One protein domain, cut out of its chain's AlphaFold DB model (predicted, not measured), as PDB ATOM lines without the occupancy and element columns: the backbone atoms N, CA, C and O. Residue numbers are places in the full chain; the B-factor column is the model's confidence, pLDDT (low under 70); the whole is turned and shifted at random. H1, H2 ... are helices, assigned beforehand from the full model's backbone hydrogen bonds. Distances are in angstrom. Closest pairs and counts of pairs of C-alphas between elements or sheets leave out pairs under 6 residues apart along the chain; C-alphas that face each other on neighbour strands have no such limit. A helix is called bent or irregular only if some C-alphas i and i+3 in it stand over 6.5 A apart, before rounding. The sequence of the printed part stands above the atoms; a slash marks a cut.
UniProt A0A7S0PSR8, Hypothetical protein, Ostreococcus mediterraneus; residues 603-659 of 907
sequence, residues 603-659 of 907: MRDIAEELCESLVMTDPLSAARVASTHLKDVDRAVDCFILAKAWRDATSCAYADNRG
ATOM      1  N   MET A 603     139.100 200.947 146.618       93.19
ATOM      2  CA  MET A 603     139.059 200.591 148.040       93.19
ATOM      3  C   MET A 603     140.460 200.566 148.671       93.19
ATOM      4  O   MET A 603     140.627 201.020 149.803       93.19
ATOM      5  N   ARG A 604     141.474 200.063 147.948       94.56
ATOM      6  CA  ARG A 604     142.871 200.165 148.399       94.56
ATOM      7  C   ARG A 604     143.362 201.606 148.399       94.56
ATOM      8  O   ARG A 604     143.997 201.985 149.368       94.56
ATOM      9  N   ASP A 605     143.041 202.398 147.378       95.06
ATOM     10  CA  ASP A 605     143.475 203.800 147.301       95.06
ATOM     11  C   ASP A 605     142.924 204.623 148.488       95.06
ATOM     12  O   ASP A 605     143.657 205.393 149.105       95.06
ATOM     13  N   ILE A 606     141.659 204.398 148.874       94.75
ATOM     14  CA  ILE A 606     141.052 205.007 150.072       94.75
ATOM     15  C   ILE A 606     141.759 204.532 151.352       94.75
ATOM     16  O   ILE A 606     142.015 205.330 152.253       94.75
ATOM     17  N   ALA A 607     142.072 203.237 151.452       95.50
ATOM     18  CA  ALA A 607     142.790 202.689 152.601       95.50
ATOM     19  C   ALA A 607     144.217 203.251 152.719       95.50
ATOM     20  O   ALA A 607     144.663 203.506 153.834       95.50
ATOM     21  N   GLU A 608     144.905 203.469 151.594       95.31
ATOM     22  CA  GLU A 608     146.242 204.070 151.532       95.31
ATOM     23  C   GLU A 608     146.204 205.507 152.068       95.31
ATOM     24  O   GLU A 608     146.907 205.826 153.025       95.31
ATOM     25  N   GLU A 609     145.297 206.337 151.536       95.69
ATOM     26  CA  GLU A 609     145.093 207.729 151.960       95.69
ATOM     27  C   GLU A 609     144.786 207.838 153.463       95.69
ATOM     28  O   GLU A 609     145.385 208.642 154.186       95.69
ATOM     29  N   LEU A 610     143.859 207.010 153.959       95.19
ATOM     30  CA  LEU A 610     143.499 206.974 155.376       95.19
ATOM     31  C   LEU A 610     144.665 206.498 156.242       95.19
ATOM     32  O   LEU A 610     144.902 207.071 157.304       95.19
ATOM     33  N   CYS A 611     145.391 205.467 155.803       95.38
ATOM     34  CA  CYS A 611     146.544 204.947 156.526       95.38
ATOM     35  C   CYS A 611     147.608 206.034 156.691       95.38
ATOM     36  O   CYS A 611     148.026 206.280 157.820       95.38
ATOM     37  N   GLU A 612     147.996 206.713 155.607       94.19
ATOM     38  CA  GLU A 612     148.977 207.809 155.620       94.19
ATOM     39  C   GLU A 612     148.556 208.949 156.555       94.19
ATOM     40  O   GLU A 612     149.355 209.435 157.360       94.19
ATOM     41  N   SER A 613     147.278 209.331 156.503       94.19
ATOM     42  CA  SER A 613     146.708 210.388 157.347       94.19
ATOM     43  C   SER A 613     146.707 210.022 158.839       94.19
ATOM     44  O   SER A 613     146.884 210.885 159.706       94.19
ATOM     45  N   LEU A 614     146.515 208.735 159.151       94.12
ATOM     46  CA  LEU A 614     146.414 208.229 160.518       94.12
ATOM     47  C   LEU A 614     147.769 207.987 161.188       94.12
ATOM     48  O   LEU A 614     147.820 208.057 162.413       94.12
ATOM     49  N   VAL A 615     148.861 207.750 160.444       93.94
ATOM     50  CA  VAL A 615     150.176 207.387 161.028       93.94
ATOM     51  C   VAL A 615     150.602 208.342 162.148       93.94
ATOM     52  O   VAL A 615     151.088 207.907 163.189       93.94
ATOM     53  N   MET A 616     150.394 209.647 161.957       90.19
ATOM     54  CA  MET A 616     150.809 210.665 162.927       90.19
ATOM     55  C   MET A 616     149.776 210.955 164.022       90.19
ATOM     56  O   MET A 616     150.144 211.481 165.071       90.19
ATOM     57  N   THR A 617     148.492 210.685 163.775       92.00
ATOM     58  CA  THR A 617     147.385 211.076 164.666       92.00
ATOM     59  C   THR A 617     146.916 209.920 165.545       92.00
ATOM     60  O   THR A 617     146.764 210.095 166.753       92.00
ATOM     61  N   ASP A 618     146.735 208.739 164.955       94.19
ATOM     62  CA  ASP A 618     146.390 207.485 165.623       94.19
ATOM     63  C   ASP A 618     147.120 206.311 164.933       94.19
ATOM     64  O   ASP A 618     146.534 205.590 164.110       94.19
ATOM     65  N   PRO A 619     148.411 206.094 165.260       93.69
ATOM     66  CA  PRO A 619     149.225 205.047 164.642       93.69
ATOM     67  C   PRO A 619     148.653 203.640 164.860       93.69
ATOM     68  O   PRO A 619     148.855 202.759 164.025       93.69
ATOM     69  N   LEU A 620     147.887 203.416 165.936       94.12
ATOM     70  CA  LEU A 620     147.245 202.125 166.193       94.12
ATOM     71  C   LEU A 620     146.140 201.840 165.166       94.12
ATOM     72  O   LEU A 620     146.012 200.719 164.669       94.12
ATOM     73  N   SER A 621     145.332 202.848 164.839       94.75
ATOM     74  CA  SER A 621     144.347 202.740 163.761       94.75
ATOM     75  C   SER A 621     145.012 202.588 162.395       94.75
ATOM     76  O   SER A 621     144.576 201.735 161.622       94.75
ATOM     77  N   ALA A 622     146.090 203.333 162.120       95.44
ATOM     78  CA  ALA A 622     146.861 203.188 160.882       95.44
ATOM     79  C   ALA A 622     147.385 201.752 160.701       95.44
ATOM     80  O   ALA A 622     147.178 201.146 159.650       95.44
ATOM     81  N   ALA A 623     147.955 201.159 161.757       94.94
ATOM     82  CA  ALA A 623     148.434 199.777 161.750       94.94
ATOM     83  C   ALA A 623     147.321 198.771 161.413       94.94
ATOM     84  O   ALA A 623     147.510 197.852 160.614       94.94
ATOM     85  N   ARG A 624     146.125 198.969 161.982       94.38
ATOM     86  CA  ARG A 624     144.953 198.124 161.709       94.38
ATOM     87  C   ARG A 624     144.472 198.250 160.268       94.38
ATOM     88  O   ARG A 624     144.101 197.233 159.680       94.38
ATOM     89  N   VAL A 625     144.493 199.454 159.694       94.94
ATOM     90  CA  VAL A 625     144.171 199.674 158.275       94.94
ATOM     91  C   VAL A 625     145.208 198.988 157.381       94.94
ATOM     92  O   VAL A 625     144.822 198.240 156.480       94.94
ATOM     93  N   ALA A 626     146.501 199.160 157.669       94.31
ATOM     94  CA  ALA A 626     147.592 198.540 156.920       94.31
ATOM     95  C   ALA A 626     147.519 197.005 156.935       94.31
ATOM     96  O   ALA A 626     147.555 196.374 155.879       94.31
ATOM     97  N   SER A 627     147.319 196.399 158.107       92.62
ATOM     98  CA  SER A 627     147.204 194.942 158.245       92.62
ATOM     99  C   SER A 627     145.924 194.400 157.592       92.62
ATOM    100  O   SER A 627     145.975 193.474 156.784       92.62
ATOM    101  N   THR A 628     144.766 195.008 157.876       91.44
ATOM    102  CA  THR A 628     143.463 194.443 157.475       91.44
ATOM    103  C   THR A 628     143.126 194.714 156.009       91.44
ATOM    104  O   THR A 628     142.630 193.829 155.309       91.44
ATOM    105  N   HIS A 629     143.349 195.945 155.540       91.12
ATOM    106  CA  HIS A 629     142.880 196.402 154.229       91.12
ATOM    107  C   HIS A 629     143.986 196.430 153.172       91.12
ATOM    108  O   HIS A 629     143.729 196.038 152.032       91.12
ATOM    109  N   LEU A 630     145.204 196.844 153.537       92.88
ATOM    110  CA  LEU A 630     146.339 196.891 152.605       92.88
ATOM    111  C   LEU A 630     147.110 195.563 152.544       92.88
ATOM    112  O   LEU A 630     147.697 195.254 151.509       92.88
ATOM    113  N   LYS A 631     147.049 194.754 153.613       90.69
ATOM    114  CA  LYS A 631     147.874 193.549 153.814       90.69
ATOM    115  C   LYS A 631     149.378 193.845 153.722       90.69
ATOM    116  O   LYS A 631     150.155 193.005 153.272       90.69
ATOM    117  N   ASP A 632     149.770 195.051 154.130       93.62
ATOM    118  CA  ASP A 632     151.161 195.498 154.206       93.62
ATOM    119  C   ASP A 632     151.668 195.268 155.637       93.62
ATOM    120  O   ASP A 632     151.410 196.061 156.546       93.62
ATOM    121  N   VAL A 633     152.321 194.122 155.840       93.06
ATOM    122  CA  VAL A 633     152.771 193.659 157.162       93.06
ATOM    123  C   VAL A 633     153.910 194.522 157.692       93.06
ATOM    124  O   VAL A 633     153.903 194.863 158.871       93.06
ATOM    125  N   ASP A 634     154.864 194.901 156.836       93.62
ATOM    126  CA  ASP A 634     156.014 195.722 157.229       93.62
ATOM    127  C   ASP A 634     155.527 197.068 157.783       93.62
ATOM    128  O   ASP A 634     155.836 197.437 158.918       93.62
ATOM    129  N   ARG A 635     154.644 197.743 157.036       93.50
ATOM    130  CA  ARG A 635     154.060 199.020 157.459       93.50
ATOM    131  C   ARG A 635     153.171 198.887 158.692       93.50
ATOM    132  O   ARG A 635     153.171 199.774 159.547       93.50
ATOM    133  N   ALA A 636     152.403 197.801 158.801       95.06
ATOM    134  CA  ALA A 636     151.573 197.549 159.973       95.06
ATOM    135  C   ALA A 636     152.425 197.381 161.239       95.06
ATOM    136  O   ALA A 636     152.118 197.994 162.261       95.06
ATOM    137  N   VAL A 637     153.513 196.606 161.163       95.12
ATOM    138  CA  VAL A 637     154.461 196.414 162.270       95.12
ATOM    139  C   VAL A 637     155.111 197.740 162.663       95.12
ATOM    140  O   VAL A 637     155.112 198.067 163.850       95.12
ATOM    141  N   ASP A 638     155.568 198.543 161.701       94.69
ATOM    142  CA  ASP A 638     156.129 199.872 161.974       94.69
ATOM    143  C   ASP A 638     155.119 200.781 162.693       94.69
ATOM    144  O   ASP A 638     155.445 201.426 163.692       94.69
ATOM    145  N   CYS A 639     153.858 200.787 162.253       95.31
ATOM    146  CA  CYS A 639     152.801 201.570 162.894       95.31
ATOM    147  C   CYS A 639     152.450 201.054 164.303       95.31
ATOM    148  O   CYS A 639     152.237 201.861 165.210       95.31
ATOM    149  N   PHE A 640     152.433 199.735 164.539       95.12
ATOM    150  CA  PHE A 640     152.235 199.177 165.886       95.12
ATOM    151  C   PHE A 640     153.392 199.528 166.828       95.12
ATOM    152  O   PHE A 640     153.155 199.845 167.996       95.12
ATOM    153  N   ILE A 641     154.630 199.537 166.325       94.25
ATOM    154  CA  ILE A 641     155.811 199.991 167.071       94.25
ATOM    155  C   ILE A 641     155.687 201.481 167.416       94.25
ATOM    156  O   ILE A 641     155.912 201.860 168.568       94.25
ATOM    157  N   LEU A 642     155.280 202.326 166.460       93.88
ATOM    158  CA  LEU A 642     155.019 203.751 166.701       93.88
ATOM    159  C   LEU A 642     153.929 203.961 167.763       93.88
ATOM    160  O   LEU A 642     154.060 204.840 168.614       93.88
ATOM    161  N   ALA A 643     152.893 203.118 167.761       92.62
ATOM    162  CA  ALA A 643     151.833 203.108 168.768       92.62
ATOM    163  C   ALA A 643     152.247 202.486 170.117       92.62
ATOM    164  O   ALA A 643     151.430 202.469 171.038       92.62
ATOM    165  N   LYS A 644     153.479 201.964 170.235       92.06
ATOM    166  CA  LYS A 644     153.993 201.206 171.394       92.06
ATOM    167  C   LYS A 644     153.131 199.978 171.753       92.06
ATOM    168  O   LYS A 644     153.142 199.519 172.890       92.06
ATOM    169  N   ALA A 645     152.401 199.430 170.780       92.75
ATOM    170  CA  ALA A 645     151.538 198.258 170.928       92.75
ATOM    171  C   ALA A 645     152.329 196.972 170.634       92.75
ATOM    172  O   ALA A 645     152.195 196.347 169.580       92.75
ATOM    173  N   TRP A 646     153.206 196.592 171.565       92.88
ATOM    174  CA  TRP A 646     154.199 195.528 171.369       92.88
ATOM    175  C   TRP A 646     153.573 194.150 171.118       92.88
ATOM    176  O   TRP A 646     154.040 193.391 170.263       92.88
ATOM    177  N   ARG A 647     152.488 193.826 171.829       92.31
ATOM    178  CA  ARG A 647     151.765 192.557 171.642       92.31
ATOM    179  C   ARG A 647     151.146 192.455 170.250       92.31
ATOM    180  O   ARG A 647     151.273 191.421 169.599       92.31
ATOM    181  N   ASP A 648     150.549 193.542 169.769       92.94
ATOM    182  CA  ASP A 648     149.939 193.585 168.441       92.94
ATOM    183  C   ASP A 648     151.008 193.510 167.337       92.94
ATOM    184  O   ASP A 648     150.841 192.754 166.381       92.94
ATOM    185  N   ALA A 649     152.150 194.195 167.500       93.31
ATOM    186  CA  ALA A 649     153.275 194.124 166.562       93.31
ATOM    187  C   ALA A 649     153.810 192.690 166.402       93.31
ATOM    188  O   ALA A 649     153.972 192.198 165.283       93.31
ATOM    189  N   THR A 650     154.051 191.995 167.522       92.12
ATOM    190  CA  THR A 650     154.544 190.606 167.506       92.12
ATOM    191  C   THR A 650     153.515 189.635 166.935       92.12
ATOM    192  O   THR A 650     153.857 188.800 166.096       92.12
ATOM    193  N   SER A 651     152.245 189.769 167.330       92.25
ATOM    194  CA  SER A 651     151.163 188.951 166.786       92.25
ATOM    195  C   SER A 651     151.011 189.152 165.277       92.25
ATOM    196  O   SER A 651     150.836 188.169 164.563       92.25
ATOM    197  N   CYS A 652     151.103 190.390 164.783       92.19
ATOM    198  CA  CYS A 652     151.011 190.706 163.357       92.19
ATOM    199  C   CYS A 652     152.162 190.072 162.561       92.19
ATOM    200  O   CYS A 652     151.922 189.427 161.543       92.19
ATOM    201  N   ALA A 653     153.402 190.191 163.049       91.75
ATOM    202  CA  ALA A 653     154.572 189.617 162.385       91.75
ATOM    203  C   ALA A 653     154.469 188.086 162.242       91.75
ATOM    204  O   ALA A 653     154.746 187.533 161.176       91.75
ATOM    205  N   TYR A 654     154.033 187.386 163.295       90.69
ATOM    206  CA  TYR A 654     153.895 185.928 163.252       90.69
ATOM    207  C   TYR A 654     152.654 185.446 162.495       90.69
ATOM    208  O   TYR A 654     152.740 184.420 161.821       90.69
ATOM    209  N   ALA A 655     151.527 186.160 162.578       90.12
ATOM    210  CA  ALA A 655     150.289 185.774 161.895       90.12
ATOM    211  C   ALA A 655     150.471 185.670 160.371       90.12
ATOM    212  O   ALA A 655     149.927 184.754 159.754       90.12
ATOM    213  N   ASP A 656     151.295 186.544 159.790       85.00
ATOM    214  CA  ASP A 656     151.548 186.604 158.347       85.00
ATOM    215  C   ASP A 656     152.887 185.961 157.924       85.00
ATOM    216  O   ASP A 656     153.409 186.236 156.843       85.00
ATOM    217  N   ASN A 657     153.453 185.068 158.751       87.81
ATOM    218  CA  ASN A 657     154.723 184.360 158.504       87.81
ATOM    219  C   ASN A 657     155.949 185.273 158.270       87.81
ATOM    220  O   ASN A 657     156.928 184.850 157.652       87.81
ATOM    221  N   ARG A 658     155.938 186.500 158.800       90.38
ATOM    222  CA  ARG A 658     157.051 187.465 158.755       90.38
ATOM    223  C   ARG A 658     157.807 187.530 160.082       90.38
ATOM    224  O   ARG A 658     158.073 188.593 160.640       90.38
ATOM    225  N   GLY A 659     158.168 186.357 160.604       88.69
ATOM    226  CA  GLY A 659     158.938 186.236 161.848       88.69
ATOM    227  C   GLY A 659     160.338 186.864 161.775       88.69
ATOM    228  O   GLY A 659     160.930 187.133 162.817       88.69
TER     229      GLY A 659
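What this domain is: This is residues 603 to 659 of the 907 residues of the protein "Hypothetical protein" of Ostreococcus mediterraneus (UniProt A0A7S0PSR8). Four helices of similar length stand side by side in a zigzag row, H1, H2, H3, H4, each folding back beside the one before it, and together they make a thin slab one row of helices thick. H2 and H3 make the middle of the row, H1 and H4 its two ends, and tight links turn the chain at alternate edges of the slab. The printed part has 57 residues with four named helices in the order H1, H2, H3, H4 and no named strand, and its class is all helix. It is compact, with a radius of gyration of the C-alphas of 10.3 A, and its C-alphas span 28 by 21 by 11 A, an outline that is only just flat.

How they stand to each other: H2, residues 619 to 630, touches H1, residues 603 to 614, and the closest C-alphas are those of Ala 622 and Cys 611, 4.7 A apart. These two form a helical hairpin at a shallow tilt of 13 degrees, opposite ways. H2 also touches H3, residues 633 to 642, with the C-alphas of Ala 623 and Ala 636 closest at 4.2 A. This second helical hairpin has a shallow tilt of 9 degrees, opposite ways. H3 touches H4, residues 646 to 655, where the C-alphas of Val 637 and Ala 649 are closest at 5.0 A. They form the third helical hairpin, at a shallow tilt of 8 degrees, opposite ways. The helix packing is mostly aligned, the three touching pairs being at shallow tilts. H2 and H4 run the same way and are close but not clearly touching, their closest C-alphas being those of Ser 627 and Cys 652, 7.7 A apart. H1 is apart from H3 and from H4. In H1, H2, H3 and H4 every backbone O i to N i+4 pair is within hydrogen-bond range.

Where its parts are: H2 has 12 residues and measures 14.8 A from first to last C-alpha; it is neither bent nor irregular, but only just, with C-alphas 627 and 630 6.0 A apart. H1, also 12 residues, begins with C-alpha 603 at (139.059, 200.591, 148.040) and measures 16.4 A. H3 has 10 residues and measures 14.1 A, beginning with C-alpha 633 at (152.771, 193.659, 157.162). H4, 10 residues and 14.1 A, ends with C-alpha 655 at (150.289, 185.774, 161.895).

The domain as a whole: The two C-alphas farthest apart are those of Ile 606 and Gly 659, at 28.5 A. The printed part has no cut, and the links from H1 to H2, H2 to H3 and H3 to H4 are tight. The mean pLDDT of the printed part is 93.2, and no printed residue is under 70.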